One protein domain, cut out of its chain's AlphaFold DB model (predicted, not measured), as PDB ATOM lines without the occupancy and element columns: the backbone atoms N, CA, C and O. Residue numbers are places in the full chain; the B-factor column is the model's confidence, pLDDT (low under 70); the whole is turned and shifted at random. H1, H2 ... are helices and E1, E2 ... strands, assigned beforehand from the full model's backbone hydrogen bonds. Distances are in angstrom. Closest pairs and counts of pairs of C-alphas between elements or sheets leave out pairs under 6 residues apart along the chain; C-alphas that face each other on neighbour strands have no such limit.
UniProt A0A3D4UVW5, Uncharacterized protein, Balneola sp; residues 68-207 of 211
ATOM      1  N   SER A  68      79.513 123.349 122.132       56.66
ATOM      2  CA  SER A  68      79.280 124.740 122.485       56.66
ATOM      3  C   SER A  68      80.548 125.315 123.111       56.66
ATOM      4  O   SER A  68      81.177 124.697 123.969       56.66
ATOM      5  N   ILE A  69      80.964 126.490 122.643       60.78
ATOM      6  CA  ILE A  69      82.110 127.223 123.182       60.78
ATOM      7  C   ILE A  69      81.573 128.201 124.223       60.78
ATOM      8  O   ILE A  69      80.835 129.131 123.905       60.78
ATOM      9  N   LYS A  70      81.959 127.977 125.475       57.78
ATOM     10  CA  LYS A  70      81.625 128.810 126.632       57.78
ATOM     11  C   LYS A  70      82.753 129.816 126.862       57.78
ATOM     12  O   LYS A  70      83.890 129.427 127.121       57.78
ATOM     13  N   ILE A  71      82.447 131.104 126.726       65.69
ATOM     14  CA  ILE A  71      83.378 132.224 126.906       65.69
ATOM     15  C   ILE A  71      83.049 132.924 128.219       65.69
ATOM     16  O   ILE A  71      81.913 133.344 128.427       65.69
ATOM     17  N   THR A  72      84.056 133.128 129.064       55.44
ATOM     18  CA  THR A  72      83.926 133.921 130.293       55.44
ATOM     19  C   THR A  72      84.608 135.277 130.118       55.44
ATOM     20  O   THR A  72      85.834 135.365 130.020       55.44
ATOM     21  N   TYR A  73      83.825 136.355 130.097       63.72
ATOM     22  CA  TYR A  73      84.313 137.729 130.145       63.72
ATOM     23  C   TYR A  73      84.452 138.197 131.603       63.72
ATOM     24  O   TYR A  73      83.471 138.527 132.263       63.72
ATOM     25  N   ARG A  74      85.692 138.278 132.093       48.22
ATOM     26  CA  ARG A  74      86.025 138.735 133.452       48.22
ATOM     27  C   ARG A  74      86.342 140.233 133.491       48.22
ATOM     28  O   ARG A  74      87.152 140.728 132.704       48.22
ATOM     29  N   ASN A  75      85.767 140.952 134.452       52.44
ATOM     30  CA  ASN A  75      86.193 142.295 134.859       52.44
ATOM     31  C   ASN A  75      86.368 142.372 136.393       52.44
ATOM     32  O   ASN A  75      86.420 141.345 137.060       52.44
ATOM     33  N   LYS A  76      86.527 143.572 136.973       44.31
ATOM     34  CA  LYS A  76      86.731 143.739 138.428       44.31
ATOM     35  C   LYS A  76      85.530 143.319 139.298       44.31
ATOM     36  O   LYS A  76      85.708 143.119 140.494       44.31
ATOM     37  N   ASN A  77      84.338 143.238 138.713       45.06
ATOM     38  CA  ASN A  77      83.048 143.146 139.396       45.06
ATOM     39  C   ASN A  77      82.123 142.059 138.803       45.06
ATOM     40  O   ASN A  77      80.995 141.919 139.269       45.06
ATOM     41  N   THR A  78      82.515 141.361 137.729       50.19
ATOM     42  CA  THR A  78      81.632 140.440 136.985       50.19
ATOM     43  C   THR A  78      82.428 139.415 136.181       50.19
ATOM     44  O   THR A  78      83.406 139.785 135.526       50.19
ATOM     45  N   ASP A  79      81.950 138.172 136.185       65.25
ATOM     46  CA  ASP A  79      82.418 137.052 135.365       65.25
ATOM     47  C   ASP A  79      81.305 136.648 134.391       65.25
ATOM     48  O   ASP A  79      80.616 135.659 134.598       65.25
ATOM     49  N   MET A  80      81.112 137.441 133.336       63.19
ATOM     50  CA  MET A  80      79.973 137.275 132.437       63.19
ATOM     51  C   MET A  80      80.157 136.087 131.502       63.19
ATOM     52  O   MET A  80      81.158 136.006 130.784       63.19
ATOM     53  N   GLU A  81      79.161 135.214 131.439       65.19
ATOM     54  CA  GLU A  81      79.210 134.031 130.588       65.19
ATOM     55  C   GLU A  81      78.443 134.200 129.274       65.19
ATOM     56  O   GLU A  81      77.282 134.609 129.245       65.19
ATOM     57  N   VAL A  82      79.087 133.819 128.168       67.50
ATOM     58  CA  VAL A  82      78.468 133.744 126.845       67.50
ATOM     59  C   VAL A  82      78.728 132.369 126.240       67.50
ATOM     60  O   VAL A  82      79.870 131.990 125.995       67.50
ATOM     61  N   THR A  83      77.656 131.624 125.978       62.94
ATOM     62  CA  THR A  83      77.716 130.345 125.257       62.94
ATOM     63  C   THR A  83      77.462 130.575 123.771       62.94
ATOM     64  O   THR A  83      76.485 131.227 123.410       62.94
ATOM     65  N   LEU A  84      78.321 130.019 122.922       61.62
ATOM     66  CA  LEU A  84      78.206 130.012 121.462       61.62
ATOM     67  C   LEU A  84      78.148 128.563 120.964       61.62
ATOM     68  O   LEU A  84      78.675 127.667 121.618       61.62
ATOM     69  N   ASP A  85      77.562 128.317 119.798       62.88
ATOM     70  CA  ASP A  85      77.576 127.000 119.145       62.88
ATOM     71  C   ASP A  85      78.475 127.049 117.895       62.88
ATOM     72  O   ASP A  85      77.988 127.490 116.861       62.88
ATOM     73  N   PRO A  86      79.750 126.605 117.915       53.91
ATOM     74  CA  PRO A  86      80.631 126.533 116.738       53.91
ATOM     75  C   PRO A  86      80.095 125.760 115.523       53.91
ATOM     76  O   PRO A  86      80.712 125.818 114.468       53.91
ATOM     77  N   ASN A  87      78.975 125.034 115.620       50.06
ATOM     78  CA  ASN A  87      78.324 124.421 114.453       50.06
ATOM     79  C   ASN A  87      77.252 125.340 113.829       50.06
ATOM     80  O   ASN A  87      76.633 124.976 112.829       50.06
ATOM     81  N   LYS A  88      77.007 126.508 114.439       49.38
ATOM     82  CA  LYS A  88      76.071 127.563 114.012       49.38
ATOM     83  C   LYS A  88      76.694 128.972 114.009       49.38
ATOM     84  O   LYS A  88      76.140 129.868 113.378       49.38
ATOM     85  N   GLU A  89      77.788 129.182 114.740       45.19
ATOM     86  CA  GLU A  89      78.348 130.485 115.107       45.19
ATOM     87  C   GLU A  89      79.886 130.450 115.144       45.19
ATOM     88  O   GLU A  89      80.487 129.975 116.110       45.19
ATOM     89  N   ASP A  90      80.538 131.022 114.130       45.97
ATOM     90  CA  ASP A  90      81.991 131.222 114.139       45.97
ATOM     91  C   ASP A  90      82.389 132.399 115.048       45.97
ATOM     92  O   ASP A  90      81.903 133.526 114.902       45.97
ATOM     93  N   PHE A  91      83.306 132.147 115.988       44.50
ATOM     94  CA  PHE A  91      83.715 133.105 117.017       44.50
ATOM     95  C   PHE A  91      85.163 133.569 116.879       44.50
ATOM     96  O   PHE A  91      86.078 132.762 116.737       44.50
ATOM     97  N   PHE A  92      85.370 134.879 117.029       49.53
ATOM     98  CA  PHE A  92      86.687 135.503 117.011       49.53
ATOM     99  C   PHE A  92      86.867 136.428 118.212       49.53
ATOM    100  O   PHE A  92      86.242 137.485 118.308       49.53
ATOM    101  N   LEU A  93      87.767 136.031 119.111       44.09
ATOM    102  CA  LEU A  93      88.306 136.901 120.147       44.09
ATOM    103  C   LEU A  93      89.405 137.764 119.512       44.09
ATOM    104  O   LEU A  93      90.407 137.235 119.034       44.09
ATOM    105  N   ASP A  94      89.220 139.085 119.481       41.41
ATOM    106  CA  ASP A  94      90.264 139.999 119.009       41.41
ATOM    107  C   ASP A  94      91.388 140.077 120.054       41.41
ATOM    108  O   ASP A  94      91.256 140.699 121.108       41.41
ATOM    109  N   LEU A  95      92.490 139.392 119.748       43.31
ATOM    110  CA  LEU A  95      93.694 139.286 120.568       43.31
ATOM    111  C   LEU A  95      94.802 140.233 120.072       43.31
ATOM    112  O   LEU A  95      95.989 139.898 120.127       43.31
ATOM    113  N   SER A  96      94.440 141.406 119.540       38.56
ATOM    114  CA  SER A  96      95.389 142.441 119.108       38.56
ATOM    115  C   SER A  96      96.287 142.905 120.271       38.56
ATOM    116  O   SER A  96      95.947 143.761 121.081       38.56
ATOM    117  N   GLY A  97      97.468 142.283 120.350       41.62
ATOM    118  CA  GLY A  97      98.411 142.382 121.467       41.62
ATOM    119  C   GLY A  97      99.175 141.077 121.750       41.62
ATOM    120  O   GLY A  97     100.264 141.136 122.313       41.62
ATOM    121  N   MET A  98      98.658 139.917 121.317       40.53
ATOM    122  CA  MET A  98      99.322 138.609 121.459       40.53
ATOM    123  C   MET A  98     100.372 138.315 120.377       40.53
ATOM    124  O   MET A  98     100.346 138.853 119.257       40.53
ATOM    125  N   SER A  99     101.313 137.441 120.737       44.59
ATOM    126  CA  SER A  99     102.518 137.135 119.973       44.59
ATOM    127  C   SER A  99     102.233 136.231 118.759       44.59
ATOM    128  O   SER A  99     101.176 135.603 118.672       44.59
ATOM    129  N   PRO A 100     103.154 136.143 117.779       45.25
ATOM    130  CA  PRO A 100     102.972 135.276 116.613       45.25
ATOM    131  C   PRO A 100     102.807 133.784 116.941       45.25
ATOM    132  O   PRO A 100     102.106 133.098 116.209       45.25
ATOM    133  N   ALA A 101     103.389 133.294 118.042       47.06
ATOM    134  CA  ALA A 101     103.343 131.879 118.425       47.06
ATOM    135  C   ALA A 101     101.941 131.385 118.841       47.06
ATOM    136  O   ALA A 101     101.724 130.186 118.984       47.06
ATOM    137  N   GLU A 102     100.986 132.298 119.034       44.22
ATOM    138  CA  GLU A 102      99.618 132.009 119.483       44.22
ATOM    139  C   GLU A 102      98.611 131.951 118.309       44.22
ATOM    140  O   GLU A 102      97.406 131.892 118.539       44.22
ATOM    141  N   LYS A 103      99.076 132.006 117.046       47.88
ATOM    142  CA  LYS A 103      98.222 132.255 115.860       47.88
ATOM    143  C   LYS A 103      98.072 131.091 114.871       47.88
ATOM    144  O   LYS A 103      97.211 131.170 113.999       47.88
ATOM    145  N   ASP A 104      98.847 130.017 115.007       41.84
ATOM    146  CA  ASP A 104      98.984 128.981 113.964       41.84
ATOM    147  C   ASP A 104      97.795 127.997 113.828       41.84
ATOM    148  O   ASP A 104      97.839 127.096 112.993       41.84
ATOM    149  N   THR A 105      96.719 128.146 114.611       40.75
ATOM    150  CA  THR A 105      95.594 127.182 114.655       40.75
ATOM    151  C   THR A 105      94.214 127.730 114.278       40.75
ATOM    152  O   THR A 105      93.254 126.960 114.275       40.75
ATOM    153  N   ILE A 106      94.069 129.015 113.927       45.34
ATOM    154  CA  ILE A 106      92.747 129.609 113.646       45.34
ATOM    155  C   ILE A 106      92.505 129.750 112.135       45.34
ATOM    156  O   ILE A 106      92.927 130.718 111.500       45.34
ATOM    157  N   VAL A 107      91.774 128.792 111.560       41.38
ATOM    158  CA  VAL A 107      91.279 128.858 110.174       41.38
ATOM    159  C   VAL A 107      90.031 129.741 110.123       41.38
ATOM    160  O   VAL A 107      89.035 129.449 110.777       41.38
ATOM    161  N   ILE A 108      90.073 130.821 109.338       49.19
ATOM    162  CA  ILE A 108      88.973 131.792 109.226       49.19
ATOM    163  C   ILE A 108      88.114 131.476 107.996       49.19
ATOM    164  O   ILE A 108      88.469 131.860 106.880       49.19
ATOM    165  N   ALA A 109      86.980 130.803 108.195       41.88
ATOM    166  CA  ALA A 109      85.960 130.631 107.160       41.88
ATOM    167  C   ALA A 109      84.995 131.837 107.136       41.88
ATOM    168  O   ALA A 109      84.519 132.276 108.169       41.88
ATOM    169  N   ASP A 110      84.758 132.391 105.945       51.91
ATOM    170  CA  ASP A 110      83.859 133.516 105.615       51.91
ATOM    171  C   ASP A 110      83.821 134.749 106.562       51.91
ATOM    172  O   ASP A 110      83.030 134.901 107.497       51.91
ATOM    173  N   SER A 111      84.661 135.733 106.228       57.84
ATOM    174  CA  SER A 111      84.979 136.913 107.044       57.84
ATOM    175  C   SER A 111      83.808 137.856 107.387       57.84
ATOM    176  O   SER A 111      83.979 138.732 108.240       57.84
ATOM    177  N   THR A 112      82.647 137.760 106.730       55.16
ATOM    178  CA  THR A 112      81.566 138.758 106.893       55.16
ATOM    179  C   THR A 112      80.681 138.485 108.109       55.16
ATOM    180  O   THR A 112      80.446 139.400 108.901       55.16
ATOM    181  N   LEU A 113      80.239 137.236 108.290       54.16
ATOM    182  CA  LEU A 113      79.411 136.821 109.431       54.16
ATOM    183  C   LEU A 113      80.164 137.028 110.753       54.16
ATOM    184  O   LEU A 113      79.642 137.628 111.691       54.16
ATOM    185  N   ILE A 114      81.440 136.642 110.767       58.06
ATOM    186  CA  ILE A 114      82.384 136.844 111.872       58.06
ATOM    187  C   ILE A 114      82.447 138.312 112.313       58.06
ATOM    188  O   ILE A 114      82.342 138.614 113.502       58.06
ATOM    189  N   LYS A 115      82.588 139.248 111.363       59.50
ATOM    190  CA  LYS A 115      82.644 140.688 111.668       59.50
ATOM    191  C   LYS A 115      81.333 141.195 112.264       59.50
ATOM    192  O   LYS A 115      81.369 142.006 113.183       59.50
ATOM    193  N   GLN A 116      80.192 140.716 111.768       66.44
ATOM    194  CA  GLN A 116      78.880 141.074 112.312       66.44
ATOM    195  C   GLN A 116      78.718 140.545 113.744       66.44
ATOM    196  O   GLN A 116      78.434 141.331 114.645       66.44
ATOM    197  N   ARG A 117      79.031 139.264 113.992       70.06
ATOM    198  CA  ARG A 117      78.965 138.661 115.336       70.06
ATOM    199  C   ARG A 117      79.934 139.324 116.322       70.06
ATOM    200  O   ARG A 117      79.571 139.526 117.477       70.06
ATOM    201  N   ALA A 118      81.126 139.732 115.880       67.00
ATOM    202  CA  ALA A 118      82.068 140.496 116.702       67.00
ATOM    203  C   ALA A 118      81.523 141.889 117.088       67.00
ATOM    204  O   ALA A 118      81.651 142.298 118.243       67.00
ATOM    205  N   VAL A 119      80.865 142.594 116.158       69.06
ATOM    206  CA  VAL A 119      80.178 143.870 116.435       69.06
ATOM    207  C   VAL A 119      79.007 143.671 117.402       69.06
ATOM    208  O   VAL A 119      78.851 144.457 118.338       69.06
ATOM    209  N   ASP A 120      78.222 142.607 117.236       77.81
ATOM    210  CA  ASP A 120      77.131 142.265 118.154       77.81
ATOM    211  C   ASP A 120      77.654 141.959 119.563       77.81
ATOM    212  O   ASP A 120      77.155 142.517 120.537       77.81
ATOM    213  N   MET A 121      78.721 141.166 119.689       77.62
ATOM    214  CA  MET A 121      79.381 140.884 120.970       77.62
ATOM    215  C   MET A 121      79.960 142.148 121.622       77.62
ATOM    216  O   MET A 121      79.797 142.365 122.825       77.62
ATOM    217  N   GLN A 122      80.585 143.038 120.842       77.12
ATOM    218  CA  GLN A 122      81.054 144.337 121.332       77.12
ATOM    219  C   GLN A 122      79.888 145.192 121.851       77.12
ATOM    220  O   GLN A 122      80.002 145.842 122.897       77.12
ATOM    221  N   LYS A 123      78.754 145.185 121.147       82.88
ATOM    222  CA  LYS A 123      77.540 145.917 121.516       82.88
ATOM    223  C   LYS A 123      76.867 145.329 122.762       82.88
ATOM    224  O   LYS A 123      76.513 146.085 123.658       82.88
ATOM    225  N   LEU A 124      76.785 144.004 122.879       86.81
ATOM    226  CA  LEU A 124      76.301 143.285 124.065       86.81
ATOM    227  C   LEU A 124      77.099 143.689 125.308       86.81
ATOM    228  O   LEU A 124      76.524 144.139 126.301       86.81
ATOM    229  N   LEU A 125      78.429 143.588 125.228       82.50
ATOM    230  CA  LEU A 125      79.319 143.897 126.346       82.50
ATOM    231  C   LEU A 125      79.315 145.392 126.694       82.50
ATOM    232  O   LEU A 125      79.362 145.745 127.871       82.50
ATOM    233  N   SER A 126      79.252 146.283 125.702       79.88
ATOM    234  CA  SER A 126      79.205 147.732 125.953       79.88
ATOM    235  C   SER A 126      77.860 148.194 126.520       79.88
ATOM    236  O   SER A 126      77.861 148.962 127.479       79.88
ATOM    237  N   SER A 127      76.726 147.682 126.027       84.44
ATOM    238  CA  SER A 127      75.409 147.947 126.622       84.44
ATOM    239  C   SER A 127      75.280 147.352 128.031       84.44
ATOM    240  O   SER A 127      74.720 148.009 128.905       84.44
ATOM    241  N   PHE A 128      75.844 146.167 128.303       88.62
ATOM    242  CA  PHE A 128      75.873 145.605 129.660       88.62
ATOM    243  C   PHE A 128      76.695 146.471 130.630       88.62
ATOM    244  O   PHE A 128      76.173 146.882 131.664       88.62
ATOM    245  N   ARG A 129      77.935 146.843 130.273       81.75
ATOM    246  CA  ARG A 129      78.770 147.745 131.096       81.75
ATOM    247  C   ARG A 129      78.098 149.101 131.323       81.75
ATOM    248  O   ARG A 129      78.072 149.583 132.448       81.75
ATOM    249  N   ALA A 130      77.482 149.681 130.290       82.81
ATOM    250  CA  ALA A 130      76.731 150.926 130.427       82.81
ATOM    251  C   ALA A 130      75.555 150.788 131.413       82.81
ATOM    252  O   ALA A 130      75.293 151.714 132.175       82.81
ATOM    253  N   ALA A 131      74.872 149.638 131.444       93.25
ATOM    254  CA  ALA A 131      73.829 149.369 132.433       93.25
ATOM    255  C   ALA A 131      74.385 149.307 133.865       93.25
ATOM    256  O   ALA A 131      73.765 149.858 134.773       93.25
ATOM    257  N   GLN A 132      75.558 148.695 134.063       85.62
ATOM    258  CA  GLN A 132      76.247 148.677 135.360       85.62
ATOM    259  C   GLN A 132      76.637 150.095 135.805       85.62
ATOM    260  O   GLN A 132      76.318 150.496 136.922       85.62
ATOM    261  N   ASP A 133      77.254 150.886 134.921       80.31
ATOM    262  CA  ASP A 133      77.661 152.268 135.213       80.31
ATOM    263  C   ASP A 133      76.468 153.167 135.577       80.31
ATOM    264  O   ASP A 133      76.570 153.999 136.477       80.31
ATOM    265  N   LEU A 134      75.333 153.012 134.888       87.19
ATOM    266  CA  LEU A 134      74.094 153.743 135.173       87.19
ATOM    267  C   LEU A 134      73.459 153.281 136.492       87.19
ATOM    268  O   LEU A 134      73.042 154.112 137.297       87.19
ATOM    269  N   PHE A 135      73.460 151.973 136.766       90.75
ATOM    270  CA  PHE A 135      73.001 151.417 138.039       90.75
ATOM    271  C   PHE A 135      73.801 151.976 139.227       90.75
ATOM    272  O   PHE A 135      73.201 152.448 140.191       90.75
ATOM    273  N   TYR A 136      75.136 152.016 139.141       84.31
ATOM    274  CA  TYR A 136      75.987 152.584 140.197       84.31
ATOM    275  C   TYR A 136      75.807 154.101 140.393       84.31
ATOM    276  O   TYR A 136      76.133 154.615 141.464       84.31
ATOM    277  N   LYS A 137      75.262 154.822 139.404       88.69
ATOM    278  CA  LYS A 137      74.862 156.239 139.524       88.69
ATOM    279  C   LYS A 137      73.442 156.436 140.069       88.69
ATOM    280  O   LYS A 137      73.064 157.567 140.362       88.69
ATOM    281  N   GLY A 138      72.651 155.368 140.195       86.88
ATOM    282  CA  GLY A 138      71.230 155.432 140.548       86.88
ATOM    283  C   GLY A 138      70.291 155.761 139.376       86.88
ATOM    284  O   GLY A 138      69.099 155.974 139.589       86.88
ATOM    285  N   GLU A 139      70.795 155.781 138.140       96.62
ATOM    286  CA  GLU A 139      70.038 156.042 136.905       96.62
ATOM    287  C   GLU A 139      69.310 154.758 136.454       96.62
ATOM    288  O   GLU A 139      69.618 154.145 135.431       96.62
ATOM    289  N   TYR A 140      68.384 154.266 137.287       97.88
ATOM    290  CA  TYR A 140      67.826 152.912 137.161       97.88
ATOM    291  C   TYR A 140      66.973 152.683 135.904       97.88
ATOM    292  O   TYR A 140      66.951 151.567 135.384       97.88
ATOM    293  N   ASN A 141      66.273 153.700 135.391       98.38
ATOM    294  CA  ASN A 141      65.458 153.542 134.177       98.38
ATOM    295  C   ASN A 141      66.356 153.460 132.934       98.38
ATOM    296  O   ASN A 141      66.144 152.636 132.047       98.38
ATOM    297  N   GLU A 142      67.404 154.271 132.904       97.75
ATOM    298  CA  GLU A 142      68.433 154.313 131.876       97.75
ATOM    299  C   GLU A 142      69.251 153.010 131.894       97.75
ATOM    300  O   GLU A 142      69.470 152.396 130.845       97.75
ATOM    301  N   ALA A 143      69.610 152.518 133.085       97.44
ATOM    302  CA  ALA A 143      70.214 151.202 133.279       97.44
ATOM    303  C   ALA A 143      69.312 150.079 132.739       97.44
ATOM    304  O   ALA A 143      69.790 149.176 132.048       97.44
ATOM    305  N   LEU A 144      67.995 150.161 132.977       98.69
ATOM    306  CA  LEU A 144      67.022 149.200 132.456       98.69
ATOM    307  C   LEU A 144      66.960 149.216 130.918       98.69
ATOM    308  O   LEU A 144      66.856 148.159 130.294       98.69
ATOM    309  N   LEU A 145      67.066 150.384 130.275       98.44
ATOM    310  CA  LEU A 145      67.165 150.471 128.811       98.44
ATOM    311  C   LEU A 145      68.440 149.787 128.295       98.44
ATOM    312  O   LEU A 145      68.377 149.037 127.319       98.44
ATOM    313  N   LYS A 146      69.578 149.992 128.968       97.25
ATOM    314  CA  LYS A 146      70.875 149.422 128.574       97.25
ATOM    315  C   LYS A 146      70.993 147.917 128.809       97.25
ATOM    316  O   LYS A 146      71.463 147.210 127.917       97.25
ATOM    317  N   VAL A 147      70.467 147.379 129.907       97.94
ATOM    318  CA  VAL A 147      70.450 145.918 130.102       97.94
ATOM    319  C   VAL A 147      69.511 145.235 129.092       97.94
ATOM    320  O   VAL A 147      69.842 144.183 128.555       97.94
ATOM    321  N   ASN A 148      68.402 145.887 128.714       98.62
ATOM    322  CA  ASN A 148      67.520 145.422 127.635       98.62
ATOM    323  C   ASN A 148      68.114 145.602 126.217       98.62
ATOM    324  O   ASN A 148      67.621 144.983 125.275       98.62
ATOM    325  N   GLU A 149      69.130 146.446 126.003       96.94
ATOM    326  CA  GLU A 149      69.929 146.433 124.763       96.94
ATOM    327  C   GLU A 149      70.819 145.189 124.693       96.94
ATOM    328  O   GLU A 149      70.853 144.547 123.648       96.94
ATOM    329  N   SER A 150      71.476 144.831 125.801       93.50
ATOM    330  CA  SER A 150      72.332 143.640 125.885       93.50
ATOM    331  C   SER A 150      71.527 142.343 125.701       93.50
ATOM    332  O   SER A 150      71.809 141.565 124.790       93.50
ATOM    333  N   LEU A 151      70.429 142.183 126.455       96.75
ATOM    334  CA  LEU A 151      69.533 141.015 126.381       96.75
ATOM    335  C   LEU A 151      68.902 140.787 124.997       96.75
ATOM    336  O   LEU A 151      68.540 139.661 124.673       96.75
ATOM    337  N   ARG A 152      68.760 141.833 124.169       97.00
ATOM    338  CA  ARG A 152      68.262 141.706 122.786       97.00
ATOM    339  C   ARG A 152      69.278 141.107 121.816       97.00
ATOM    340  O   ARG A 152      68.883 140.725 120.720       97.00
ATOM    341  N   ILE A 153      70.557 141.090 122.181       88.81
ATOM    342  CA  ILE A 153      71.634 140.517 121.368       88.81
ATOM    343  C   ILE A 153      71.873 139.074 121.800       88.81
ATOM    344  O   ILE A 153      71.940 138.186 120.954       88.81
ATOM    345  N   GLN A 154      71.965 138.838 123.111       90.38
ATOM    346  CA  GLN A 154      71.959 137.495 123.676       90.38
ATOM    347  C   GLN A 154      71.484 137.520 125.130       90.38
ATOM    348  O   GLN A 154      71.890 138.366 125.930       90.38
ATOM    349  N   GLU A 155      70.637 136.558 125.476       95.12
ATOM    350  CA  GLU A 155      70.252 136.299 126.858       95.12
ATOM    351  C   GLU A 155      71.438 135.718 127.638       95.12
ATOM    352  O   GLU A 155      72.087 134.776 127.184       95.12
ATOM    353  N   THR A 156      71.719 136.274 128.815       91.94
ATOM    354  CA  THR A 156      72.811 135.850 129.708       91.94
ATOM    355  C   THR A 156      72.361 135.957 131.159       91.94
ATOM    356  O   THR A 156      71.527 136.810 131.490       91.94
ATOM    357  N   ALA A 157      72.908 135.100 132.026       93.00
ATOM    358  CA  ALA A 157      72.548 135.072 133.438       93.00
ATOM    359  C   ALA A 157      72.848 136.422 134.113       93.00
ATOM    360  O   ALA A 157      71.967 136.985 134.758       93.00
ATOM    361  N   ASP A 158      74.019 137.018 133.862       92.12
ATOM    362  CA  ASP A 158      74.430 138.326 134.394       92.12
ATOM    363  C   ASP A 158      73.480 139.465 134.028       92.12
ATOM    364  O   ASP A 158      73.147 140.307 134.864       92.12
ATOM    365  N   ALA A 159      73.026 139.512 132.774       96.00
ATOM    366  CA  ALA A 159      72.118 140.556 132.318       96.00
ATOM    367  C   ALA A 159      70.726 140.400 132.949       96.00
ATOM    368  O   ALA A 159      70.086 141.402 133.275       96.00
ATOM    369  N   TYR A 160      70.279 139.170 133.207       97.69
ATOM    370  CA  TYR A 160      69.071 138.917 133.991       97.69
ATOM    371  C   TYR A 160      69.253 139.222 135.485       97.69
ATOM    372  O   TYR A 160      68.395 139.884 136.073       97.69
ATOM    373  N   GLY A 161      70.396 138.865 136.074       95.31
ATOM    374  CA  GLY A 161      70.774 139.201 137.448       95.31
ATOM    375  C   GLY A 161      70.754 140.712 137.685       95.31
ATOM    376  O   GLY A 161      70.010 141.210 138.532       95.31
ATOM    377  N   LEU A 162      71.484 141.465 136.856       94.75
ATOM    378  CA  LEU A 162      71.521 142.929 136.890       94.75
ATOM    379  C   LEU A 162      70.131 143.546 136.682       94.75
ATOM    380  O   LEU A 162      69.762 144.477 137.397       94.75
ATOM    381  N   LYS A 163      69.331 143.026 135.743       98.06
ATOM    382  CA  LYS A 163      67.966 143.512 135.494       98.06
ATOM    383  C   LYS A 163      67.039 143.289 136.692       98.06
ATOM    384  O   LYS A 163      66.274 144.192 137.031       98.06
ATOM    385  N   GLY A 164      67.138 142.145 137.371       96.62
ATOM    386  CA  GLY A 164      66.421 141.900 138.624       96.62
ATOM    387  C   GLY A 164      66.838 142.879 139.727       96.62
ATOM    388  O   GLY A 164      65.973 143.467 140.378       96.62
ATOM    389  N   THR A 165      68.138 143.165 139.854       94.19
ATOM    390  CA  THR A 165      68.678 144.134 140.825       94.19
ATOM    391  C   THR A 165      68.229 145.569 140.521       94.19
ATOM    392  O   THR A 165      67.851 146.304 141.431       94.19
ATOM    393  N   ILE A 166      68.164 145.964 139.247       96.88
ATOM    394  CA  ILE A 166      67.580 147.249 138.823       96.88
ATOM    395  C   ILE A 166      66.096 147.325 139.221       96.88
ATOM    396  O   ILE A 166      65.659 148.325 139.794       96.88
ATOM    397  N   TYR A 167      65.313 146.264 138.986       96.62
ATOM    398  CA  TYR A 167      63.912 146.220 139.421       96.62
ATOM    399  C   TYR A 167      63.747 146.230 140.943       96.62
ATOM    400  O   TYR A 167      62.777 146.814 141.432       96.62
ATOM    401  N   PHE A 168      64.688 145.648 141.692       93.50
ATOM    402  CA  PHE A 168      64.693 145.716 143.152       93.50
ATOM    403  C   PHE A 168      64.830 147.167 143.632       93.50
ATOM    404  O   PHE A 168      63.990 147.635 144.400       93.50
ATOM    405  N   MET A 169      65.794 147.920 143.089       93.38
ATOM    406  CA  MET A 169      65.973 149.344 143.415       93.38
ATOM    407  C   MET A 169      64.779 150.217 142.988       93.38
ATOM    408  O   MET A 169      64.490 151.229 143.622       93.38
ATOM    409  N   LEU A 170      64.033 149.803 141.958       95.50
ATOM    410  CA  LEU A 170      62.761 150.416 141.542       95.50
ATOM    411  C   LEU A 170      61.539 149.937 142.361       95.50
ATOM    412  O   LEU A 170      60.402 150.300 142.042       95.50
ATOM    413  N   ASN A 171      61.745 149.117 143.397       91.94
ATOM    414  CA  ASN A 171      60.709 148.486 144.222       91.94
ATOM    415  C   ASN A 171      59.641 147.747 143.381       91.94
ATOM    416  O   ASN A 171      58.434 147.941 143.538       91.94
ATOM    417  N   ARG A 172      60.087 146.933 142.415       93.06
ATOM    418  CA  ARG A 172      59.246 146.124 141.510       93.06
ATOM    419  C   ARG A 172      59.408 144.630 141.809       93.06
ATOM    420  O   ARG A 172      59.907 143.879 140.977       93.06
ATOM    421  N   LYS A 173      58.944 144.199 142.990       87.62
ATOM    422  CA  LYS A 173      59.155 142.842 143.546       87.62
ATOM    423  C   LYS A 173      58.877 141.679 142.576       87.62
ATOM    424  O   LYS A 173      59.660 140.734 142.534       87.62
ATOM    425  N   SER A 174      57.794 141.734 141.797       88.06
ATOM    426  CA  SER A 174      57.459 140.689 140.814       88.06
ATOM    427  C   SER A 174      58.502 140.587 139.698       88.06
ATOM    428  O   SER A 174      59.000 139.502 139.419       88.06
ATOM    429  N   ALA A 175      58.891 141.723 139.117       93.31
ATOM    430  CA  ALA A 175      59.899 141.786 138.065       93.31
ATOM    431  C   ALA A 175      61.316 141.475 138.589       93.31
ATOM    432  O   ALA A 175      62.106 140.869 137.868       93.31
ATOM    433  N   THR A 176      61.636 141.827 139.841       92.56
ATOM    434  CA  THR A 176      62.879 141.402 140.515       92.56
ATOM    435  C   THR A 176      63.008 139.882 140.493       92.56
ATOM    436  O   THR A 176      63.965 139.357 139.927       92.56
ATOM    437  N   ARG A 177      61.996 139.192 141.034       87.81
ATOM    438  CA  ARG A 177      61.897 137.729 141.063       87.81
ATOM    439  C   ARG A 177      62.012 137.114 139.678       87.81
ATOM    440  O   ARG A 177      62.877 136.284 139.476       87.81
ATOM    441  N   GLU A 178      61.178 137.539 138.730       92.69
ATOM    442  CA  GLU A 178      61.138 136.952 137.384       92.69
ATOM    443  C   GLU A 178      62.523 136.949 136.713       92.69
ATOM    444  O   GLU A 178      62.920 135.969 136.080       92.69
ATOM    445  N   ASN A 179      63.281 138.037 136.883       96.12
ATOM    446  CA  ASN A 179      64.595 138.179 136.270       96.12
ATOM    447  C   ASN A 179      65.686 137.436 137.071       96.12
ATOM    448  O   ASN A 179      66.549 136.824 136.452       96.12
ATOM    449  N   TRP A 180      65.628 137.389 138.407       93.25
ATOM    450  CA  TRP A 180      66.548 136.562 139.208       93.25
ATOM    451  C   TRP A 180      66.293 135.056 139.062       93.25
ATOM    452  O   TRP A 180      67.245 134.306 138.864       93.25
ATOM    453  N   ASP A 181      65.036 134.612 139.032       91.38
ATOM    454  CA  ASP A 181      64.669 133.221 138.742       91.38
ATOM    455  C   ASP A 181      65.171 132.798 137.356       91.38
ATOM    456  O   ASP A 181      65.617 131.665 137.175       91.38
ATOM    457  N   LYS A 182      65.113 133.694 136.357       93.94
ATOM    458  CA  LYS A 182      65.672 133.418 135.029       93.94
ATOM    459  C   LYS A 182      67.202 133.378 135.047       93.94
ATOM    460  O   LYS A 182      67.763 132.501 134.400       93.94
ATOM    461  N   ALA A 183      67.860 134.250 135.811       93.94
ATOM    462  CA  ALA A 183      69.311 134.218 135.991       93.94
ATOM    463  C   ALA A 183      69.780 132.884 136.603       93.94
ATOM    464  O   ALA A 183      70.581 132.191 135.985       93.94
ATOM    465  N   VAL A 184      69.200 132.471 137.737       91.19
ATOM    466  CA  VAL A 184      69.548 131.221 138.448       91.19
ATOM    467  C   VAL A 184      69.227 129.965 137.624       91.19
ATOM    468  O   VAL A 184      69.921 128.958 137.714       91.19
ATOM    469  N   LYS A 185      68.193 130.002 136.770       88.81
ATOM    470  CA  LYS A 185      67.908 128.911 135.817       88.81
ATOM    471  C   LYS A 185      68.946 128.789 134.697       88.81
ATOM    472  O   LYS A 185      69.044 127.717 134.106       88.81
ATOM    473  N   MET A 186      69.656 129.868 134.365       88.81
ATOM    474  CA  MET A 186      70.711 129.874 133.345       88.81
ATOM    475  C   MET A 186      72.079 129.538 133.943       88.81
ATOM    476  O   MET A 186      72.826 128.774 133.341       88.81
ATOM    477  N   ASP A 187      72.375 130.076 135.126       85.94
ATOM    478  CA  ASP A 187      73.575 129.799 135.910       85.94
ATOM    479  C   ASP A 187      73.185 129.608 137.389       85.94
ATOM    480  O   ASP A 187      72.893 130.592 138.069       85.94
ATOM    481  N   PRO A 188      73.149 128.365 137.904       85.81
ATOM    482  CA  PRO A 188      72.800 128.092 139.298       85.81
ATOM    483  C   PRO A 188      73.771 128.674 140.331       85.81
ATOM    484  O   PRO A 188      73.373 128.843 141.482       85.81
ATOM    485  N   ASP A 189      75.011 128.983 139.933       85.81
ATOM    486  CA  ASP A 189      76.043 129.540 140.812       85.81
ATOM    487  C   ASP A 189      76.049 131.085 140.800       85.81
ATOM    488  O   ASP A 189      76.856 131.715 141.495       85.81
ATOM    489  N   ILE A 190      75.141 131.728 140.045       83.56
ATOM    490  CA  ILE A 190      75.119 133.187 139.919       83.56
ATOM    491  C   ILE A 190      74.787 133.883 141.242       83.56
ATOM    492  O   ILE A 190      73.780 133.621 141.906       83.56
ATOM    493  N   MET A 191      75.620 134.859 141.602       80.75
ATOM    494  CA  MET A 191      75.451 135.637 142.825       80.75
ATOM    495  C   MET A 191      74.298 136.643 142.700       80.75
ATOM    496  O   MET A 191      74.482 137.770 142.234       80.75
ATOM    497  N   ILE A 192      73.112 136.257 143.174       82.56
ATOM    498  CA  ILE A 192      72.009 137.184 143.464       82.56
ATOM    499  C   ILE A 192      72.052 137.639 144.936       82.56
ATOM    500  O   ILE A 192      72.469 136.867 145.800       82.56
ATOM    501  N   PRO A 193      71.641 138.882 145.257       74.56
ATOM    502  CA  PRO A 193      71.468 139.311 146.641       74.56
ATOM    503  C   PRO A 193      70.430 138.449 147.365       74.56
ATOM    504  O   PRO A 193      69.312 138.287 146.875       74.56
ATOM    505  N   ASP A 194      70.788 137.952 148.546       69.31
ATOM    506  CA  ASP A 194      69.842 137.331 149.470       69.31
ATOM    507  C   ASP A 194      68.912 138.408 150.059       69.31
ATOM    508  O   ASP A 194      69.375 139.434 150.569       69.31
ATOM    509  N   ILE A 195      67.601 138.204 149.915       65.94
ATOM    510  CA  ILE A 195      66.548 139.141 150.326       65.94
ATOM    511  C   ILE A 195      65.399 138.334 150.948       65.94
ATOM    512  O   ILE A 195      64.584 137.773 150.204       65.94
ATOM    513  N   PRO A 196      65.277 138.313 152.289       63.44
ATOM    514  CA  PRO A 196      64.266 137.525 152.996       63.44
ATOM    515  C   PRO A 196      62.827 137.791 152.531       63.44
ATOM    516  O   PRO A 196      62.035 136.863 152.380       63.44
ATOM    517  N   GLU A 197      62.478 139.037 152.184       64.50
ATOM    518  CA  GLU A 197      61.134 139.381 151.693       64.50
ATOM    519  C   GLU A 197      60.816 138.831 150.291       64.50
ATOM    520  O   GLU A 197      59.691 138.993 149.805       64.50
ATOM    521  N   LEU A 198      61.796 138.239 149.601       63.66
ATOM    522  CA  LEU A 198      61.583 137.469 148.380       63.66
ATOM    523  C   LEU A 198      61.539 135.964 148.657       63.66
ATOM    524  O   LEU A 198      60.822 135.284 147.922       63.66
ATOM    525  N   GLU A 199      62.207 135.452 149.693       63.88
ATOM    526  CA  GLU A 199      62.129 134.038 150.090       63.88
ATOM    527  C   GLU A 199      60.702 133.618 150.456       63.88
ATOM    528  O   GLU A 199      60.212 132.621 149.923       63.88
ATOM    529  N   ASP A 200      59.997 134.416 151.266       66.50
ATOM    530  CA  ASP A 200      58.592 134.161 151.625       66.50
ATOM    531  C   ASP A 200      57.719 134.003 150.365       66.50
ATOM    532  O   ASP A 200      57.005 133.019 150.191       66.50
ATOM    533  N   ILE A 201      57.880 134.909 149.398       61.47
ATOM    534  CA  ILE A 201      57.130 134.879 148.135       61.47
ATOM    535  C   ILE A 201      57.632 133.736 147.205       61.47
ATOM    536  O   ILE A 201      56.889 133.267 146.346       61.47
ATOM    537  N   ILE A 202      58.883 133.249 147.336       58.03
ATOM    538  CA  ILE A 202      59.361 132.017 146.655       58.03
ATOM    539  C   ILE A 202      58.646 130.796 147.226       58.03
ATOM    540  O   ILE A 202      58.248 129.916 146.463       58.03
ATOM    541  N   LYS A 203      58.484 130.747 148.546       64.00
ATOM    542  CA  LYS A 203      57.820 129.654 149.245       64.00
ATOM    543  C   LYS A 203      56.343 129.557 148.870       64.00
ATOM    544  O   LYS A 203      55.896 128.457 148.563       64.00
ATOM    545  N   ASP A 204      55.639 130.687 148.807       62.47
ATOM    546  CA  ASP A 204      54.231 130.736 148.389       62.47
ATOM    547  C   ASP A 204      54.050 130.177 146.962       62.47
ATOM    548  O   ASP A 204      53.300 129.228 146.751       62.47
ATOM    549  N   ILE A 205      54.829 130.670 145.988       56.69
ATOM    550  CA  ILE A 205      54.720 130.238 144.578       56.69
ATOM    551  C   ILE A 205      55.118 128.763 144.381       56.69
ATOM    552  O   ILE A 205      54.529 128.070 143.550       56.69
ATOM    553  N   LYS A 206      56.109 128.258 145.132       56.59
ATOM    554  CA  LYS A 206      56.481 126.831 145.100       56.59
ATOM    555  C   LYS A 206      55.424 125.944 145.769       56.59
ATOM    556  O   LYS A 206      55.173 124.850 145.280       56.59
ATOM    557  N   GLY A 207      54.772 126.418 146.834       52.78
ATOM    558  CA  GLY A 207      53.651 125.718 147.473       52.78
ATOM    559  C   GLY A 207      52.422 125.578 146.567       52.78
ATOM    560  O   GLY A 207      51.725 124.566 146.630       52.78
TER     561      GLY A 207
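AT A GLANCE: This is residues 68 to 207 of the 211 residues of an uncharacterized protein of Balneola sp (UniProt A0A3D4UVW5). A small up-and-down bundle of H1, H2 and H3, with H4 packed on H3, makes the body; long H1 runs on past the others, and the hairpin E1-E2 comes near the start of H3. H5 sits at one end of the elongated outline, and at the other end an unnamed stretch loops away, its residues 96 to 102 sticking out. The printed part has 140 residues, in order E1, E2, H1, H2, H3, H4, H5, mostly helix, with one antiparallel sheet, E1 - E2. It is only just loose, close to compact, with a radius of gyration of the C-alphas of 17.7 A and spans of 55 by 34 by 25 A.

HOW THE PARTS SIT: E1, residues 69 to 74, and E2, residues 79 to 84, form an antiparallel hairpin at 159 degrees; N 71 and O 82 are 2.8 A apart, within hydrogen-bond range. The closest C-alphas of E2 and H3, residues 157 to 169, are those of Met 80 and Asp 158, 6.0 A. H3, the hub, touches H4, residues 173 to 186, closest at C-alphas 164 and 176, 4.0 A, in a helical hairpin at a shallow tilt of 15 degrees. H3 also touches H2, residues 140 to 151, at C-alphas 140 and 166, 5.9 A. H1, residues 111 to 137, touches H2 with residues 123 to 135 alone, closest at C-alphas 131 and 143, 4.1 A. H1 and H3 only just touch, with 3 pairs of C-alphas within 8 A, the closest 128 and 159, 6.8 A. H5, residues 196 to 207, is close to H4 but not clearly touching. Every O i to N i+4 pair is within hydrogen-bond range in H1, H2, H3 and H4; in H5, 7 of 8.

IN THESE COORDINATES: E1 begins at C-alpha 69 (82.110, 127.223, 123.182) and H5 ends at C-alpha 207 (53.651, 125.718, 147.473). H1 measures 39.1 A, H4 20.1 A.

THE WHOLE: C-alphas 100 and 207 are farthest apart, 59.0 A. The printed part has no cut; the E2 to H1 link is long. Residues 68 to 116, 118 to 119 and 194 to 207 have pLDDT under 70.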